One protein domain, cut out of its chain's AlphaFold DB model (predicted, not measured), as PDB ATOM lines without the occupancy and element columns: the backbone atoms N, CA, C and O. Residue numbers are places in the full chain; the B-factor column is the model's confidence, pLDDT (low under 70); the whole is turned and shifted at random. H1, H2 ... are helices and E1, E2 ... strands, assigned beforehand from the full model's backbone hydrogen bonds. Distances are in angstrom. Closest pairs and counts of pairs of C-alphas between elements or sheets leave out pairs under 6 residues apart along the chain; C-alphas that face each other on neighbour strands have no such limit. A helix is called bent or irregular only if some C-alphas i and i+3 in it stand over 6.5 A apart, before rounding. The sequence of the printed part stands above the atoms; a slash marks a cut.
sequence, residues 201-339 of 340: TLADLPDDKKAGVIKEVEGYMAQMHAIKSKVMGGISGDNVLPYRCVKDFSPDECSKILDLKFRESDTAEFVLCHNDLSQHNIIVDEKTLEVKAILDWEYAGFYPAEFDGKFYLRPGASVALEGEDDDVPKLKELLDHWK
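This is residues 201 to 339 of the 340 residues of the protein "APH domain-containing protein" of Galerina marginata (strain CBS 339.88) (UniProt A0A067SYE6). What shape appears from the first residue onward? The strand hairpin E2 and E3 covers residues 210 to 220 of the long helix H1; the last turns of H1 reach a small sheet, E1 and E4, nearer the middle. H2, H3 and H4 lie at the other end, where residues 248 to 253 stick out. What is it made of? The 139 printed residues, under half of them in named elements, hold H1 H2 H3 E1 E2 E3 E4 H4 in that order, a mixed class with two antiparallel sheets of two strands. It is compact, with a radius of gyration of the C-alphas of 15.8 A and spans of 46 by 33 by 24 A.

Where are the helices? H1, residues 207 to 226, spans 28.8 A from C-alpha 207 at (49.397, -99.380, 13.985), with a kink of 31 degrees near residue 214, and is only just irregular: C-alphas 208 and 211 are 7.0 A apart. H2 is residues 243 to 246, H3 residues 251 to 259 and H4 residues 328 to 338, 15.4 A, ending at C-alpha 338 (39.664, -61.327, 12.483). Where are the strands? E1 is residues 270 to 273, E2 282 to 284, E3 291 to 294 and E4 301 to 303.

What is near H1? Its closest C-alphas to E3 are Val 213 and Val 291, 6.7 A, and to E1 His 225 and Val 271, 5.0 A. How do strands pair? In the hairpin E2 and E3, N 283 and O 293 are 2.8 A apart; in antiparallel E1 and E4, N 271 and O 303 are 2.9 A apart. Which helices meet? H2 and H4 touch, the closest C-alphas being Cys 245 and Val 328, 5.7 A; H3 and H4 are apart. Are helix backbones complete? In H4 every O i to N i+4 pair is within hydrogen-bond range, in H1 13 of 16 and in H3 2 of 5, beside 4 of 6 O i to N i+3 pairs; H2 is too short for an O i to N i+4 pair.

How far does it reach? The C-alphas farthest apart, Asp 252 and Lys 287, are 47.8 A apart. Is it unbroken and confident? The printed part has no cut; the links H1 to H2 and E4 to H4 are long, and no printed residue is under 70 in pLDDT.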
ATOM      1  N   THR A 201      49.395 -94.244  25.243       98.31
ATOM      2  CA  THR A 201      49.085 -93.221  24.237       98.31
ATOM      3  C   THR A 201      48.709 -93.875  22.902       98.31
ATOM      4  O   THR A 201      49.163 -94.976  22.580       98.31
ATOM      5  N   LEU A 202      47.922 -93.187  22.070       98.50
ATOM      6  CA  LEU A 202      47.658 -93.620  20.694       98.50
ATOM      7  C   LEU A 202      48.954 -93.720  19.865       98.50
ATOM      8  O   LEU A 202      48.979 -94.450  18.876       98.50
ATOM      9  N   ALA A 203      50.033 -93.032  20.255       97.88
ATOM     10  CA  ALA A 203      51.327 -93.153  19.585       97.88
ATOM     11  C   ALA A 203      51.969 -94.528  19.833       97.88
ATOM     12  O   ALA A 203      52.480 -95.131  18.887       97.88
ATOM     13  N   ASP A 204      51.878 -95.029  21.072       97.81
ATOM     14  CA  ASP A 204      52.455 -96.305  21.526       97.81
ATOM     15  C   ASP A 204      51.609 -97.531  21.132       97.81
ATOM     16  O   ASP A 204      52.090 -98.666  21.151       97.81
ATOM     17  N   LEU A 205      50.340 -97.319  20.771       97.50
ATOM     18  CA  LEU A 205      49.460 -98.378  20.285       97.50
ATOM     19  C   LEU A 205      49.993 -98.961  18.954       97.50
ATOM     20  O   LEU A 205      50.388 -98.195  18.077       97.50
ATOM     21  N   PRO A 206      49.960-100.289  18.731       97.00
ATOM     22  CA  PRO A 206      50.285-100.886  17.431       97.00
ATOM     23  C   PRO A 206      49.432-100.333  16.275       97.00
ATOM     24  O   PRO A 206      48.216-100.183  16.411       97.00
ATOM     25  N   ASP A 207      50.054-100.049  15.124       96.88
ATOM     26  CA  ASP A 207      49.397 -99.380  13.985       96.88
ATOM     27  C   ASP A 207      48.181-100.149  13.434       96.88
ATOM     28  O   ASP A 207      47.193 -99.533  13.029       96.88
ATOM     29  N   ASP A 208      48.194-101.486  13.488       97.12
ATOM     30  CA  ASP A 208      47.076-102.351  13.088       97.12
ATOM     31  C   ASP A 208      45.823-102.173  13.965       97.12
ATOM     32  O   ASP A 208      44.709-102.477  13.531       97.12
ATOM     33  N   LYS A 209      45.982-101.620  15.174       97.38
ATOM     34  CA  LYS A 209      44.893-101.317  16.113       97.38
ATOM     35  C   LYS A 209      44.400 -99.866  16.040       97.38
ATOM     36  O   LYS A 209      43.287 -99.590  16.487       97.38
ATOM     37  N   LYS A 210      45.173 -98.932  15.464       98.12
ATOM     38  CA  LYS A 210      44.853 -97.486  15.490       98.12
ATOM     39  C   LYS A 210      43.575 -97.119  14.736       98.12
ATOM     40  O   LYS A 210      42.887 -96.188  15.140       98.12
ATOM     41  N   ALA A 211      43.221 -97.839  13.671       97.69
ATOM     42  CA  ALA A 211      42.120 -97.456  12.777       97.69
ATOM     43  C   ALA A 211      40.747 -97.324  13.476       97.69
ATOM     44  O   ALA A 211      39.967 -96.436  13.133       97.69
ATOM     45  N   GLY A 212      40.454 -98.179  14.464       97.81
ATOM     46  CA  GLY A 212      39.224 -98.080  15.262       97.81
ATOM     47  C   GLY A 212      39.221 -96.849  16.170       97.81
ATOM     48  O   GLY A 212      38.254 -96.090  16.175       97.81
ATOM     49  N   VAL A 213      40.341 -96.616  16.859       98.50
ATOM     50  CA  VAL A 213      40.536 -95.492  17.786       98.50
ATOM     51  C   VAL A 213      40.488 -94.150  17.053       98.50
ATOM     52  O   VAL A 213      39.803 -93.231  17.485       98.50
ATOM     53  N   ILE A 214      41.148 -94.043  15.894       98.62
ATOM     54  CA  ILE A 214      41.121 -92.836  15.054       98.62
ATOM     55  C   ILE A 214      39.678 -92.473  14.677       98.62
ATOM     56  O   ILE A 214      39.309 -91.305  14.742       98.62
ATOM     57  N   LYS A 215      38.838 -93.458  14.345       98.50
ATOM     58  CA  LYS A 215      37.426 -93.222  14.016       98.50
ATOM     59  C   LYS A 215      36.610 -92.723  15.219       98.50
ATOM     60  O   LYS A 215      35.693 -91.924  15.035       98.50
ATOM     61  N   GLU A 216      36.923 -93.176  16.432       98.50
ATOM     62  CA  GLU A 216      36.331 -92.645  17.669       98.50
ATOM     63  C   GLU A 216      36.772 -91.187  17.911       98.50
ATOM     64  O   GLU A 216      35.930 -90.315  18.131       98.50
ATOM     65  N   VAL A 217      38.064 -90.891  17.730       98.62
ATOM     66  CA  VAL A 217      38.637 -89.533  17.821       98.62
ATOM     67  C   VAL A 217      38.030 -88.576  16.786       98.62
ATOM     68  O   VAL A 217      37.695 -87.444  17.131       98.62
ATOM     69  N   GLU A 218      37.798 -89.014  15.544       98.56
ATOM     70  CA  GLU A 218      37.067 -88.226  14.539       98.56
ATOM     71  C   GLU A 218      35.622 -87.919  14.977       98.56
ATOM     72  O   GLU A 218      35.108 -86.831  14.707       98.56
ATOM     73  N   GLY A 219      34.979 -88.838  15.705       98.56
ATOM     74  CA  GLY A 219      33.671 -88.620  16.325       98.56
ATOM     75  C   GLY A 219      33.696 -87.557  17.428       98.56
ATOM     76  O   GLY A 219      32.782 -86.734  17.507       98.56
ATOM     77  N   TYR A 220      34.746 -87.520  18.252       98.62
ATOM     78  CA  TYR A 220      34.944 -86.459  19.247       98.62
ATOM     79  C   TYR A 220      35.269 -85.108  18.604       98.62
ATOM     80  O   TYR A 220      34.697 -84.095  19.003       98.62
ATOM     81  N   MET A 221      36.099 -85.083  17.558       98.31
ATOM     82  CA  MET A 221      36.374 -83.872  16.778       98.31
ATOM     83  C   MET A 221      35.083 -83.289  16.184       98.31
ATOM     84  O   MET A 221      34.825 -82.096  16.320       98.31
ATOM     85  N   ALA A 222      34.209 -84.133  15.625       98.44
ATOM     86  CA  ALA A 222      32.898 -83.706  15.137       98.44
ATOM     87  C   ALA A 222      31.977 -83.164  16.252       98.44
ATOM     88  O   ALA A 222      31.217 -82.229  16.005       98.44
ATOM     89  N   GLN A 223      32.050 -83.706  17.477       98.38
ATOM     90  CA  GLN A 223      31.320 -83.163  18.631       98.38
ATOM     91  C   GLN A 223      31.836 -81.785  19.050       98.38
ATOM     92  O   GLN A 223      31.025 -80.883  19.247       98.38
ATOM     93  N   MET A 224      33.158 -81.592  19.141       97.94
ATOM     94  CA  MET A 224      33.733 -80.268  19.405       97.94
ATOM     95  C   MET A 224      33.309 -79.276  18.317       97.94
ATOM     96  O   MET A 224      32.810 -78.194  18.619       97.94
ATOM     97  N   HIS A 225      33.397 -79.677  17.044       98.44
ATOM     98  CA  HIS A 225      33.110 -78.796  15.908       98.44
ATOM     99  C   HIS A 225      31.619 -78.451  15.741       98.44
ATOM    100  O   HIS A 225      31.266 -77.505  15.031       98.44
ATOM    101  N   ALA A 226      30.731 -79.181  16.421       98.38
ATOM    102  CA  ALA A 226      29.317 -78.839  16.533       98.38
ATOM    103  C   ALA A 226      29.047 -77.700  17.538       98.38
ATOM    104  O   ALA A 226      28.024 -77.021  17.416       98.38
ATOM    105  N   ILE A 227      29.945 -77.461  18.503       98.31
ATOM    106  CA  ILE A 227      29.854 -76.350  19.458       98.31
ATOM    107  C   ILE A 227      30.443 -75.097  18.807       98.31
ATOM    108  O   ILE A 227      31.601 -75.093  18.388       98.31
ATOM    109  N   LYS A 228      29.644 -74.026  18.723       98.19
ATOM    110  CA  LYS A 228      30.001 -72.817  17.968       98.19
ATOM    111  C   LYS A 228      29.921 -71.531  18.779       98.19
ATOM    112  O   LYS A 228      29.073 -71.389  19.658       98.19
ATOM    113  N   SER A 229      30.755 -70.569  18.400       97.69
ATOM    114  CA  SER A 229      30.833 -69.218  18.953       97.69
ATOM    115  C   SER A 229      30.828 -68.165  17.838       97.69
ATOM    116  O   SER A 229      31.203 -68.437  16.698       97.69
ATOM    117  N   LYS A 230      30.413 -66.941  18.189       97.62
ATOM    118  CA  LYS A 230      30.555 -65.725  17.365       97.62
ATOM    119  C   LYS A 230      31.841 -64.944  17.669       97.62
ATOM    120  O   LYS A 230      32.116 -63.935  17.035       97.62
ATOM    121  N   VAL A 231      32.609 -65.370  18.670       95.12
ATOM    122  CA  VAL A 231      33.818 -64.690  19.151       95.12
ATOM    123  C   VAL A 231      34.945 -65.710  19.286       95.12
ATOM    124  O   VAL A 231      34.736 -66.784  19.856       95.12
ATOM    125  N   MET A 232      36.124 -65.370  18.763       95.94
ATOM    126  CA  MET A 232      37.343 -66.169  18.921       95.94
ATOM    127  C   MET A 232      37.989 -65.943  20.292       95.94
ATOM    128  O   MET A 232      37.948 -64.830  20.816       95.94
ATOM    129  N   GLY A 233      38.649 -66.966  20.835       95.50
ATOM    130  CA  GLY A 233      39.406 -66.862  22.088       95.50
ATOM    131  C   GLY A 233      39.529 -68.186  22.842       95.50
ATOM    132  O   GLY A 233      38.875 -69.172  22.495       95.50
ATOM    133  N   GLY A 234      40.360 -68.208  23.885       96.06
ATOM    134  CA  GLY A 234      40.457 -69.339  24.808       96.06
ATOM    135  C   GLY A 234      39.234 -69.439  25.725       96.06
ATOM    136  O   GLY A 234      38.512 -68.468  25.959       96.06
ATOM    137  N   ILE A 235      39.009 -70.629  26.277       97.19
ATOM    138  CA  ILE A 235      37.876 -70.945  27.158       97.19
ATOM    139  C   ILE A 235      37.965 -70.218  28.511       97.19
ATOM    140  O   ILE A 235      36.934 -69.934  29.119       97.19
ATOM    141  N   SER A 236      39.167 -69.853  28.977       94.94
ATOM    142  CA  SER A 236      39.337 -68.995  30.164       94.94
ATOM    143  C   SER A 236      38.991 -67.517  29.932       94.94
ATOM    144  O   SER A 236      38.927 -66.760  30.899       94.94
ATOM    145  N   GLY A 237      38.774 -67.094  28.680       90.56
ATOM    146  CA  GLY A 237      38.591 -65.695  28.279       90.56
ATOM    147  C   GLY A 237      39.882 -64.985  27.849       90.56
ATOM    148  O   GLY A 237      39.811 -63.949  27.189       90.56
ATOM    149  N   ASP A 238      41.049 -65.558  28.155       91.38
ATOM    150  CA  ASP A 238      42.332 -65.134  27.589       91.38
ATOM    151  C   ASP A 238      42.516 -65.719  26.181       91.38
ATOM    152  O   ASP A 238      42.062 -66.825  25.881       91.38
ATOM    153  N   ASN A 239      43.227 -65.017  25.298       91.25
ATOM    154  CA  ASN A 239      43.599 -65.596  24.008       91.25
ATOM    155  C   ASN A 239      44.741 -66.591  24.189       91.25
ATOM    156  O   ASN A 239      45.833 -66.208  24.609       91.25
ATOM    157  N   VAL A 240      44.526 -67.839  23.779       92.75
ATOM    158  CA  VAL A 240      45.570 -68.861  23.777       92.75
ATOM    159  C   VAL A 240      45.698 -69.455  22.379       92.75
ATOM    160  O   VAL A 240      44.900 -70.279  21.950       92.75
ATOM    161  N   LEU A 241      46.719 -69.007  21.649       94.19
ATOM    162  CA  LEU A 241      46.999 -69.473  20.291       94.19
ATOM    163  C   LEU A 241      47.815 -70.779  20.308       94.19
ATOM    164  O   LEU A 241      48.688 -70.907  21.171       94.19
ATOM    165  N   PRO A 242      47.606 -71.703  19.344       94.75
ATOM    166  CA  PRO A 242      48.351 -72.962  19.257       94.75
ATOM    167  C   PRO A 242      49.869 -72.748  19.278       94.75
ATOM    168  O   PRO A 242      50.360 -71.801  18.654       94.75
ATOM    169  N   TYR A 243      50.625 -73.671  19.889       93.44
ATOM    170  CA  TYR A 243      52.096 -73.613  19.943       93.44
ATOM    171  C   TYR A 243      52.726 -73.270  18.585       93.44
ATOM    172  O   TYR A 243      53.541 -72.352  18.486       93.44
ATOM    173  N   ARG A 244      52.290 -73.953  17.518       94.88
ATOM    174  CA  ARG A 244      52.815 -73.776  16.156       94.88
ATOM    175  C   ARG A 244      52.689 -72.348  15.617       94.88
ATOM    176  O   ARG A 244      53.571 -71.903  14.890       94.88
ATOM    177  N   CYS A 245      51.660 -71.605  16.027       93.62
ATOM    178  CA  CYS A 245      51.451 -70.217  15.619       93.62
ATOM    179  C   CYS A 245      52.407 -69.234  16.318       93.62
ATOM    180  O   CYS A 245      52.698 -68.180  15.752       93.62
ATOM    181  N   VAL A 246      52.886 -69.576  17.524       90.75
ATOM    182  CA  VAL A 246      53.615 -68.672  18.440       90.75
ATOM    183  C   VAL A 246      55.057 -69.100  18.744       90.75
ATOM    184  O   VAL A 246      55.777 -68.360  19.415       90.75
ATOM    185  N   LYS A 247      55.497 -70.270  18.258       87.88
ATOM    186  CA  LYS A 247      56.833 -70.850  18.504       87.88
ATOM    187  C   LYS A 247      57.979 -69.861  18.218       87.88
ATOM    188  O   LYS A 247      58.912 -69.759  19.014       87.88
ATOM    189  N   ASP A 248      57.843 -69.079  17.144       87.00
ATOM    190  CA  ASP A 248      58.856 -68.136  16.647       87.00
ATOM    191  C   ASP A 248      58.691 -66.702  17.180       87.00
ATOM    192  O   ASP A 248      59.492 -65.831  16.856       87.00
ATOM    193  N   PHE A 249      57.657 -66.423  17.983       87.12
ATOM    194  CA  PHE A 249      57.411 -65.069  18.495       87.12
ATOM    195  C   PHE A 249      58.536 -64.636  19.446       87.12
ATOM    196  O   PHE A 249      59.102 -65.450  20.184       87.12
ATOM    197  N   SER A 250      58.813 -63.341  19.520       83.75
ATOM    198  CA  SER A 250      59.560 -62.749  20.632       83.75
ATOM    199  C   SER A 250      58.726 -62.734  21.931       83.75
ATOM    200  O   SER A 250      57.498 -62.865  21.892       83.75
ATOM    201  N   PRO A 251      59.346 -62.536  23.113       78.06
ATOM    202  CA  PRO A 251      58.605 -62.362  24.368       78.06
ATOM    203  C   PRO A 251      57.632 -61.169  24.353       78.06
ATOM    204  O   PRO A 251      56.577 -61.223  24.983       78.06
ATOM    205  N   ASP A 252      57.961 -60.108  23.611       81.88
ATOM    206  CA  ASP A 252      57.110 -58.928  23.428       81.88
ATOM    207  C   ASP A 252      55.873 -59.249  22.568       81.88
ATOM    208  O   ASP A 252      54.752 -58.896  22.931       81.88
ATOM    209  N   GLU A 253      56.037 -60.015  21.485       87.00
ATOM    210  CA  GLU A 253      54.911 -60.509  20.678       87.00
ATOM    211  C   GLU A 253      54.018 -61.481  21.456       87.00
ATOM    212  O   GLU A 253      52.798 -61.360  21.378       87.00
ATOM    213  N   CYS A 254      54.585 -62.391  22.259       82.69
ATOM    214  CA  CYS A 254      53.792 -63.248  23.148       82.69
ATOM    215  C   CYS A 254      52.985 -62.438  24.171       82.69
ATOM    216  O   CYS A 254      51.819 -62.744  24.402       82.69
ATOM    217  N   SER A 255      53.573 -61.388  24.750       78.94
ATOM    218  CA  SER A 255      52.883 -60.533  25.730       78.94
ATOM    219  C   SER A 255      51.650 -59.847  25.127       78.94
ATOM    220  O   SER A 255      50.622 -59.725  25.787       78.94
ATOM    221  N   LYS A 256      51.713 -59.478  23.841       86.69
ATOM    222  CA  LYS A 256      50.610 -58.845  23.100       86.69
ATOM    223  C   LYS A 256      49.457 -59.793  22.752       86.69
ATOM    224  O   LYS A 256      48.400 -59.309  22.361       86.69
ATOM    225  N   ILE A 257      49.617 -61.117  22.885       87.56
ATOM    226  CA  ILE A 257      48.547 -62.087  22.579       87.56
ATOM    227  C   ILE A 257      47.343 -61.884  23.511       87.56
ATOM    228  O   ILE A 257      46.202 -61.901  23.048       87.56
ATOM    229  N   LEU A 258      47.580 -61.624  24.800       84.81
ATOM    230  CA  LEU A 258      46.520 -61.358  25.784       84.81
ATOM    231  C   LEU A 258      45.703 -60.102  25.435       84.81
ATOM    232  O   LEU A 258      44.475 -60.075  25.567       84.81
ATOM    233  N   ASP A 259      46.375 -59.085  24.899       87.38
ATOM    234  CA  ASP A 259      45.743 -57.839  24.472       87.38
ATOM    235  C   ASP A 259      45.007 -57.952  23.130       87.38
ATOM    236  O   ASP A 259      44.184 -57.082  22.839       87.38
ATOM    237  N   LEU A 260      45.215 -59.019  22.340       89.06
ATOM    238  CA  LEU A 260      44.486 -59.214  21.083       89.06
ATOM    239  C   LEU A 260      42.972 -59.148  21.317       89.06
ATOM    240  O   LEU A 260      42.425 -59.663  22.302       89.06
ATOM    241  N   LYS A 261      42.285 -58.498  20.385       91.25
ATOM    242  CA  LYS A 261      40.830 -58.472  20.308       91.25
ATOM    243  C   LYS A 261      40.454 -58.977  18.929       91.25
ATOM    244  O   LYS A 261      41.026 -58.539  17.932       91.25
ATOM    245  N   PHE A 262      39.526 -59.920  18.900       93.94
ATOM    246  CA  PHE A 262      38.914 -60.404  17.675       93.94
ATOM    247  C   PHE A 262      37.525 -59.787  17.569       93.94
ATOM    248  O   PHE A 262      36.824 -59.659  18.577       93.94
ATOM    249  N   ARG A 263      37.138 -59.367  16.365       94.81
ATOM    250  CA  ARG A 263      35.782 -58.868  16.124       94.81
ATOM    251  C   ARG A 263      34.780 -60.021  16.202       94.81
ATOM    252  O   ARG A 263      35.113 -61.158  15.874       94.81
ATOM    253  N   GLU A 264      33.551 -59.716  16.610       96.19
ATOM    254  CA  GLU A 264      32.452 -60.678  16.530       96.19
ATOM    255  C   GLU A 264      32.128 -60.981  15.056       96.19
ATOM    256  O   GLU A 264      32.151 -60.085  14.209       96.19
ATOM    257  N   SER A 265      31.821 -62.239  14.748       96.69
ATOM    258  CA  SER A 265      31.298 -62.671  13.456       96.69
ATOM    259  C   SER A 265      29.768 -62.572  13.400       96.69
ATOM    260  O   SER A 265      29.059 -62.818  14.384       96.69
ATOM    261  N   ASP A 266      29.221 -62.268  12.219       95.88
ATOM    262  CA  ASP A 266      27.770 -62.153  12.010       95.88
ATOM    263  C   ASP A 266      27.030 -63.448  12.393       95.88
ATOM    264  O   ASP A 266      25.971 -63.413  13.029       95.88
ATOM    265  N   THR A 267      27.632 -64.599  12.079       95.75
ATOM    266  CA  THR A 267      27.122 -65.940  12.397       95.75
ATOM    267  C   THR A 267      28.063 -66.680  13.347       95.75
ATOM    268  O   THR A 267      29.228 -66.318  13.475       95.75
ATOM    269  N   ALA A 268      27.577 -67.713  14.039       95.75
ATOM    270  CA  ALA A 268      28.437 -68.561  14.862       95.75
ATOM    271  C   ALA A 268      29.252 -69.511  13.962       95.75
ATOM    272  O   ALA A 268      28.800 -70.614  13.641       95.75
ATOM    273  N   GLU A 269      30.417 -69.048  13.504       96.19
ATOM    274  CA  GLU A 269      31.297 -69.762  12.567       96.19
ATOM    275  C   GLU A 269      32.564 -70.335  13.213       96.19
ATOM    276  O   GLU A 269      33.114 -71.307  12.698       96.19
ATOM    277  N   PHE A 270      32.984 -69.804  14.366       98.31
ATOM    278  CA  PHE A 270      34.107 -70.353  15.122       98.31
ATOM    279  C   PHE A 270      33.664 -71.602  15.868       98.31
ATOM    280  O   PHE A 270      32.627 -71.603  16.534       98.31
ATOM    281  N   VAL A 271      34.459 -72.656  15.766       98.50
ATOM    282  CA  VAL A 271      34.198 -73.953  16.381       98.50
ATOM    283  C   VAL A 271      35.115 -74.168  17.576       98.50
ATOM    284  O   VAL A 271      36.160 -73.523  17.676       98.50
ATOM    285  N   LEU A 272      34.730 -75.051  18.496       98.62
ATOM    286  CA  LEU A 272      35.630 -75.475  19.564       98.62
ATOM    287  C   LEU A 272      36.751 -76.341  18.969       98.62
ATOM    288  O   LEU A 272      36.481 -77.401  18.409       98.62
ATOM    289  N   CYS A 273      37.994 -75.890  19.111       98.69
ATOM    290  CA  CYS A 273      39.197 -76.593  18.668       98.69
ATOM    291  C   CYS A 273      40.005 -77.077  19.879       98.69
ATOM    292  O   CYS A 273      40.086 -76.373  20.890       98.69
ATOM    293  N   HIS A 274      40.659 -78.235  19.763       98.62
ATOM    294  CA  HIS A 274      41.666 -78.701  20.724       98.62
ATOM    295  C   HIS A 274      43.030 -78.041  20.479       98.62
ATOM    296  O   HIS A 274      43.791 -77.808  21.416       98.62
ATOM    297  N   ASN A 275      43.346 -77.731  19.216       98.12
ATOM    298  CA  ASN A 275      44.569 -77.065  18.743       98.12
ATOM    299  C   ASN A 275      45.894 -77.846  18.901       98.12
ATOM    300  O   ASN A 275      46.857 -77.517  18.202       98.12
ATOM    301  N   ASP A 276      45.939 -78.883  19.746       97.69
ATOM    302  CA  ASP A 276      47.089 -79.792  19.933       97.69
ATOM    303  C   ASP A 276      46.698 -81.295  19.956       97.69
ATOM    304  O   ASP A 276      47.141 -82.068  20.804       97.69
ATOM    305  N   LEU A 277      45.785 -81.730  19.079       98.00
ATOM    306  CA  LEU A 277      45.253 -83.107  19.094       98.00
ATOM    307  C   LEU A 277      46.185 -84.112  18.383       98.00
ATOM    308  O   LEU A 277      45.883 -84.612  17.297       98.00
ATOM    309  N   SER A 278      47.340 -84.386  18.996       98.00
ATOM    310  CA  SER A 278      48.327 -85.382  18.543       98.00
ATOM    311  C   SER A 278      48.065 -86.788  19.106       98.00
ATOM    312  O   SER A 278      47.319 -86.958  20.071       98.00
ATOM    313  N   GLN A 279      48.737 -87.812  18.559       98.44
ATOM    314  CA  GLN A 279      48.666 -89.190  19.081       98.44
ATOM    315  C   GLN A 279      49.174 -89.330  20.533       98.44
ATOM    316  O   GLN A 279      48.784 -90.267  21.227       98.44
ATOM    317  N   HIS A 280      50.012 -88.408  21.015       97.81
ATOM    318  CA  HIS A 280      50.519 -88.419  22.392       97.81
ATOM    319  C   HIS A 280      49.484 -87.921  23.413       97.81
ATOM    320  O   HIS A 280      49.543 -88.296  24.581       97.81
ATOM    321  N   ASN A 281      48.503 -87.133  22.962       98.56
ATOM    322  CA  ASN A 281      47.469 -86.520  23.799       98.56
ATOM    323  C   ASN A 281      46.171 -87.353  23.856       98.56
ATOM    324  O   ASN A 281      45.135 -86.855  24.283       98.56
ATOM    325  N   ILE A 282      46.204 -88.619  23.428       98.81
ATOM    326  CA  ILE A 282      45.048 -89.528  23.405       98.81
ATOM    327  C   ILE A 282      45.432 -90.799  24.163       98.81
ATOM    328  O   ILE A 282      46.328 -91.516  23.726       98.81
ATOM    329  N   ILE A 283      44.757 -91.083  25.279       98.81
ATOM    330  CA  ILE A 283      44.952 -92.298  26.085       98.81
ATOM    331  C   ILE A 283      43.933 -93.359  25.674       98.81
ATOM    332  O   ILE A 283      42.746 -93.064  25.537       98.81
ATOM    333  N   VAL A 284      44.396 -94.595  25.508       98.75
ATOM    334  CA  VAL A 284      43.637 -95.737  24.982       98.75
ATOM    335  C   VAL A 284      43.816 -96.946  25.901       98.75
ATOM    336  O   VAL A 284      44.930 -97.238  26.340       98.75
ATOM    337  N   ASP A 285      42.745 -97.697  26.159       98.38
ATOM    338  CA  ASP A 285      42.855 -99.022  26.778       98.38
ATOM    339  C   ASP A 285      43.339-100.043  25.730       98.38
ATOM    340  O   ASP A 285      42.678-100.290  24.723       98.38
ATOM    341  N   GLU A 286      44.500-100.664  25.959       96.25
ATOM    342  CA  GLU A 286      45.135-101.598  25.010       96.25
ATOM    343  C   GLU A 286      44.298-102.838  24.638       96.25
ATOM    344  O   GLU A 286      44.601-103.514  23.641       96.25
ATOM    345  N   LYS A 287      43.305-103.185  25.466       96.31
ATOM    346  CA  LYS A 287      42.494-104.404  25.360       96.31
ATOM    347  C   LYS A 287      41.137-104.120  24.731       96.31
ATOM    348  O   LYS A 287      40.704-104.906  23.892       96.31
ATOM    349  N   THR A 288      40.463-103.045  25.142       97.94
ATOM    350  CA  THR A 288      39.146-102.662  24.601       97.94
ATOM    351  C   THR A 288      39.251-101.751  23.380       97.94
ATOM    352  O   THR A 288      38.320-101.727  22.578       97.94
ATOM    353  N   LEU A 289      40.380-101.049  23.220       98.06
ATOM    354  CA  LEU A 289      40.615 -99.985  22.234       98.06
ATOM    355  C   LEU A 289      39.682 -98.772  22.384       98.06
ATOM    356  O   LEU A 289      39.545 -97.981  21.457       98.06
ATOM    357  N   GLU A 290      39.070 -98.620  23.558       98.06
ATOM    358  CA  GLU A 290      38.295 -97.444  23.953       98.06
ATOM    359  C   GLU A 290      39.243 -96.278  24.274       98.06
ATOM    360  O   GLU A 290      40.205 -96.447  25.038       98.06
ATOM    361  N   VAL A 291      38.962 -95.082  23.751       98.75
ATOM    362  CA  VAL A 291      39.628 -93.854  24.209       98.75
ATOM    363  C   VAL A 291      39.238 -93.576  25.665       98.75
ATOM    364  O   VAL A 291      38.072 -93.363  25.991       98.75
ATOM    365  N   LYS A 292      40.224 -93.547  26.565       98.75
ATOM    366  CA  LYS A 292      40.025 -93.313  28.006       98.75
ATOM    367  C   LYS A 292      40.191 -91.853  28.416       98.75
ATOM    368  O   LYS A 292      39.624 -91.468  29.434       98.75
ATOM    369  N   ALA A 293      40.932 -91.051  27.646       98.75
ATOM    370  CA  ALA A 293      40.955 -89.590  27.756       98.75
ATOM    371  C   ALA A 293      41.608 -88.912  26.543       98.75
ATOM    372  O   ALA A 293      42.499 -89.476  25.913       98.75
ATOM    373  N   ILE A 294      41.228 -87.658  26.303       98.81
ATOM    374  CA  ILE A 294      42.017 -86.672  25.557       98.81
ATOM    375  C   ILE A 294      42.673 -85.709  26.565       98.81
ATOM    376  O   ILE A 294      42.024 -85.276  27.524       98.81
ATOM    377  N   LEU A 295      43.957 -85.404  26.366       98.56
ATOM    378  CA  LEU A 295      44.847 -84.668  27.274       98.56
ATOM    379  C   LEU A 295      45.348 -83.340  26.675       98.56
ATOM    380  O   LEU A 295      45.290 -83.128  25.473       98.56
ATOM    381  N   ASP A 296      45.927 -82.490  27.530       97.50
ATOM    382  CA  ASP A 296      46.629 -81.240  27.176       97.50
ATOM    383  C   ASP A 296      45.781 -80.207  26.404       97.50
ATOM    384  O   ASP A 296      46.205 -79.572  25.439       97.50
ATOM    385  N   TRP A 297      44.574 -79.965  26.919       98.50
ATOM    386  CA  TRP A 297      43.613 -78.954  26.449       98.50
ATOM    387  C   TRP A 297      44.078 -77.495  26.623       98.50
ATOM    388  O   TRP A 297      43.272 -76.569  26.548       98.50
ATOM    389  N   GLU A 298      45.361 -77.247  26.898       97.75
ATOM    390  CA  GLU A 298      45.862 -75.919  27.255       97.75
ATOM    391  C   GLU A 298      45.713 -74.893  26.127       97.75
ATOM    392  O   GLU A 298      45.554 -73.703  26.397       97.75
ATOM    393  N   TYR A 299      45.687 -75.360  24.877       97.69
ATOM    394  CA  TYR A 299      45.499 -74.549  23.676       97.69
ATOM    395  C   TYR A 299      44.043 -74.454  23.197       97.69
ATOM    396  O   TYR A 299      43.791 -73.817  22.174       97.69
ATOM    397  N   ALA A 300      43.085 -75.067  23.896       98.44
ATOM    398  CA  ALA A 300      41.711 -75.167  23.419       98.44
ATOM    399  C   ALA A 300      40.965 -73.822  23.430       98.44
ATOM    400  O   ALA A 300      41.165 -72.975  24.305       98.44
ATOM    401  N   GLY A 301      40.065 -73.624  22.470       98.12
ATOM    402  CA  GLY A 301      39.302 -72.383  22.342       98.12
ATOM    403  C   GLY A 301      38.430 -72.343  21.096       98.12
ATOM    404  O   GLY A 301      38.397 -73.297  20.321       98.12
ATOM    405  N   PHE A 302      37.731 -71.228  20.899       98.19
ATOM    406  CA  PHE A 302      36.913 -70.995  19.714       98.19
ATOM    407  C   PHE A 302      37.739 -70.346  18.606       98.19
ATOM    408  O   PHE A 302      38.228 -69.226  18.765       98.19
ATOM    409  N   TYR A 303      37.879 -71.044  17.480       97.94
ATOM    410  CA  TYR A 303      38.685 -70.626  16.329       97.94
ATOM    411  C   TYR A 303      38.046 -71.107  15.008       97.94
ATOM    412  O   TYR A 303      37.133 -71.936  15.032       97.94
ATOM    413  N   PRO A 304      38.475 -70.606  13.835       97.75
ATOM    414  CA  PRO A 304      38.176 -71.253  12.556       97.75
ATOM    415  C   PRO A 304      38.608 -72.728  12.571       97.75
ATOM    416  O   PRO A 304      39.635 -73.065  13.164       97.75
ATOM    417  N   ALA A 305      37.850 -73.605  11.910       97.75
ATOM    418  CA  ALA A 305      38.068 -75.055  11.971       97.75
ATOM    419  C   ALA A 305      39.459 -75.493  11.465       97.75
ATOM    420  O   ALA A 305      39.961 -76.535  11.876       97.75
ATOM    421  N   GLU A 306      40.117 -74.680  10.632       97.25
ATOM    422  CA  GLU A 306      41.505 -74.888  10.207       97.25
ATOM    423  C   GLU A 306      42.532 -74.932  11.343       97.25
ATOM    424  O   GLU A 306      43.610 -75.491  11.159       97.25
ATOM    425  N   PHE A 307      42.227 -74.362  12.510       97.75
ATOM    426  CA  PHE A 307      43.131 -74.404  13.660       97.75
ATOM    427  C   PHE A 307      43.255 -75.815  14.257       97.75
ATOM    428  O   PHE A 307      44.293 -76.146  14.842       97.75
ATOM    429  N   ASP A 308      42.251 -76.672  14.065       96.25
ATOM    430  CA  ASP A 308      42.200 -78.015  14.640       96.25
ATOM    431  C   ASP A 308      42.765 -79.055  13.657       96.25
ATOM    432  O   ASP A 308      42.054 -79.834  13.021       96.25
ATOM    433  N   GLY A 309      44.089 -79.021  13.482       95.25
ATOM    434  CA  GLY A 309      44.802 -79.933  12.590       95.25
ATOM    435  C   GLY A 309      44.648 -81.399  13.013       95.25
ATOM    436  O   GLY A 309      44.726 -81.732  14.196       95.25
ATOM    437  N   LYS A 310      44.470 -82.300  12.037       96.81
ATOM    438  CA  LYS A 310      44.274 -83.747  12.259       96.81
ATOM    439  C   LYS A 310      45.571 -84.496  12.624       96.81
ATOM    440  O   LYS A 310      45.889 -85.529  12.036       96.81
ATOM    441  N   PHE A 311      46.341 -83.980  13.580       97.62
ATOM    442  CA  PHE A 311      47.664 -84.510  13.929       97.62
ATOM    443  C   PHE A 311      47.620 -85.946  14.475       97.62
ATOM    444  O   PHE A 311      48.559 -86.702  14.257       97.62
ATOM    445  N   TYR A 312      46.502 -86.379  15.065       97.75
ATOM    446  CA  TYR A 312      46.241 -87.772  15.457       97.75
ATOM    447  C   TYR A 312      46.336 -88.798  14.308       97.75
ATOM    448  O   TYR A 312      46.469 -89.994  14.574       97.75
ATOM    449  N   LEU A 313      46.300 -88.375  13.038       97.38
ATOM    450  CA  LEU A 313      46.478 -89.268  11.887       97.38
ATOM    451  C   LEU A 313      47.926 -89.745  11.683       97.38
ATOM    452  O   LEU A 313      48.138 -90.685  10.919       97.38
ATOM    453  N   ARG A 314      48.916 -89.143  12.358       95.62
ATOM    454  CA  ARG A 314      50.328 -89.538  12.252       95.62
ATOM    455  C   ARG A 314      51.093 -89.422  13.580       95.62
ATOM    456  O   ARG A 314      50.653 -88.710  14.480       95.62
ATOM    457  N   PRO A 315      52.262 -90.071  13.714       94.56
ATOM    458  CA  PRO A 315      53.170 -89.818  14.829       94.56
ATOM    459  C   PRO A 315      53.708 -88.374  14.854       94.56
ATOM    460  O   PRO A 315      53.706 -87.663  13.844       94.56
ATOM    461  N   GLY A 316      54.243 -87.969  16.008       94.25
ATOM    462  CA  GLY A 316      54.934 -86.691  16.187       94.25
ATOM    463  C   GLY A 316      54.046 -85.543  16.675       94.25
ATOM    464  O   GLY A 316      52.876 -85.715  17.011       94.25
ATOM    465  N   ALA A 317      54.644 -84.355  16.750       93.88
ATOM    466  CA  ALA A 317      54.023 -83.165  17.331       93.88
ATOM    467  C   ALA A 317      53.004 -82.483  16.395       93.88
ATOM    468  O   ALA A 317      53.018 -82.682  15.175       93.88
ATOM    469  N   SER A 318      52.171 -81.613  16.976       96.12
ATOM    470  CA  SER A 318      51.187 -80.764  16.283       96.12
ATOM    471  C   SER A 318      51.829 -79.548  15.596       96.12
ATOM    472  O   SER A 318      51.496 -78.391  15.857       96.12
ATOM    473  N   VAL A 319      52.810 -79.822  14.743       95.38
ATOM    474  CA  VAL A 319      53.515 -78.889  13.852       95.38
ATOM    475  C   VAL A 319      53.710 -79.598  12.513       95.38
ATOM    476  O   VAL A 319      53.790 -80.826  12.505       95.38
ATOM    477  N   ALA A 320      53.829 -78.866  11.405       94.69
ATOM    478  CA  ALA A 320      54.259 -79.468  10.143       94.69
ATOM    479  C   ALA A 320      55.657 -80.098  10.289       94.69
ATOM    480  O   ALA A 320      56.563 -79.495  10.875       94.69
ATOM    481  N   LEU A 321      55.806 -81.326   9.792       95.00
ATOM    482  CA  LEU A 321      57.069 -82.060   9.740       95.00
ATOM    483  C   LEU A 321      57.782 -81.834   8.396       95.00
ATOM    484  O   LEU A 321      57.260 -81.188   7.489       95.00
ATOM    485  N   GLU A 322      59.003 -82.354   8.259       93.88
ATOM    486  CA  GLU A 322      59.763 -82.248   7.009       93.88
ATOM    487  C   GLU A 322      58.999 -82.899   5.841       93.88
ATOM    488  O   GLU A 322      58.665 -84.082   5.884       93.88
ATOM    489  N   GLY A 323      58.727 -82.111   4.797       93.44
ATOM    490  CA  GLY A 323      57.960 -82.540   3.624       93.44
ATOM    491  C   GLY A 323      56.439 -82.363   3.732       93.44
ATOM    492  O   GLY A 323      55.745 -82.687   2.772       93.44
ATOM    493  N   GLU A 324      55.919 -81.844   4.848       94.88
ATOM    494  CA  GLU A 324      54.505 -81.475   4.999       94.88
ATOM    495  C   GLU A 324      54.256 -79.991   4.683       94.88
ATOM    496  O   GLU A 324      55.142 -79.148   4.843       94.88
ATOM    497  N   ASP A 325      53.027 -79.662   4.277       94.31
ATOM    498  CA  ASP A 325      52.587 -78.275   4.118       94.31
ATOM    499  C   ASP A 325      52.445 -77.593   5.495       94.31
ATOM    500  O   ASP A 325      51.725 -78.080   6.371       94.31
ATOM    501  N   ASP A 326      53.104 -76.446   5.689       95.56
ATOM    502  CA  ASP A 326      52.963 -75.639   6.910       95.56
ATOM    503  C   ASP A 326      51.649 -74.842   6.881       95.56
ATOM    504  O   ASP A 326      51.445 -73.982   6.021       95.56
ATOM    505  N   ASP A 327      50.753 -75.113   7.835       95.81
ATOM    506  CA  ASP A 327      49.469 -74.420   7.965       95.81
ATOM    507  C   ASP A 327      49.606 -73.026   8.602       95.81
ATOM    508  O   ASP A 327      48.748 -72.159   8.403       95.81
ATOM    509  N   VAL A 328      50.706 -72.768   9.320       96.12
ATOM    510  CA  VAL A 328      50.910 -71.561  10.132       96.12
ATOM    511  C   VAL A 328      50.755 -70.246   9.351       96.12
ATOM    512  O   VAL A 328      50.152 -69.328   9.918       96.12
ATOM    513  N   PRO A 329      51.221 -70.090   8.093       96.50
ATOM    514  CA  PRO A 329      50.962 -68.886   7.303       96.50
ATOM    515  C   PRO A 329      49.463 -68.616   7.108       96.50
ATOM    516  O   PRO A 329      49.004 -67.515   7.412       96.50
ATOM    517  N   LYS A 330      48.677 -69.633   6.722       96.81
ATOM    518  CA  LYS A 330      47.217 -69.511   6.556       96.81
ATOM    519  C   LYS A 330      46.530 -69.191   7.888       96.81
ATOM    520  O   LYS A 330      45.621 -68.366   7.936       96.81
ATOM    521  N   LEU A 331      46.969 -69.807   8.988       96.56
ATOM    522  CA  LEU A 331      46.426 -69.498  10.316       96.56
ATOM    523  C   LEU A 331      46.719 -68.052  10.733       96.56
ATOM    524  O   LEU A 331      45.854 -67.405  11.318       96.56
ATOM    525  N   LYS A 332      47.902 -67.515  10.409       94.38
ATOM    526  CA  LYS A 332      48.245 -66.108  10.665       94.38
ATOM    527  C   LYS A 332      47.381 -65.153   9.838       94.38
ATOM    528  O   LYS A 332      46.862 -64.200  10.410       94.38
ATOM    529  N   GLU A 333      47.132 -65.451   8.562       96.56
ATOM    530  CA  GLU A 333      46.181 -64.691   7.732       96.56
ATOM    531  C   GLU A 333      44.764 -64.691   8.327       96.56
ATOM    532  O   GLU A 333      44.119 -63.645   8.376       96.56
ATOM    533  N   LEU A 334      44.290 -65.831   8.848       95.88
ATOM    534  CA  LEU A 334      42.999 -65.920   9.544       95.88
ATOM    535  C   LEU A 334      42.979 -65.095  10.843       95.88
ATOM    536  O   LEU A 334      41.995 -64.407  11.107       95.88
ATOM    537  N   LEU A 335      44.054 -65.113  11.642       94.19
ATOM    538  CA  LEU A 335      44.167 -64.251  12.827       94.19
ATOM    539  C   LEU A 335      44.118 -62.771  12.443       94.19
ATOM    540  O   LEU A 335      43.364 -62.016  13.047       94.19
ATOM    541  N   ASP A 336      44.906 -62.359  11.451       94.12
ATOM    542  CA  ASP A 336      44.967 -60.970  10.990       94.12
ATOM    543  C   ASP A 336      43.645 -60.508  10.374       94.12
ATOM    544  O   ASP A 336      43.228 -59.373  10.602       94.12
ATOM    545  N   HIS A 337      42.935 -61.396   9.674       95.25
ATOM    546  CA  HIS A 337      41.605 -61.116   9.142       95.25
ATOM    547  C   HIS A 337      40.589 -60.789  10.242       95.25
ATOM    548  O   HIS A 337      39.748 -59.920  10.019       95.25
ATOM    549  N   TRP A 338      40.643 -61.464  11.396       95.12
ATOM    550  CA  TRP A 338      39.664 -61.327  12.483       95.12
ATOM    551  C   TRP A 338      40.060 -60.355  13.602       95.12
ATOM    552  O   TRP A 338      39.215 -60.058  14.450       95.12
ATOM    553  N   LYS A 339      41.295 -59.832  13.624       93.38
ATOM    554  CA  LYS A 339      41.700 -58.772  14.567       93.38
ATOM    555  C   LYS A 339      40.797 -57.533  14.436       93.38
ATOM    556  O   LYS A 339      40.356 -57.191  13.336       93.38
TER     557      LYS A 339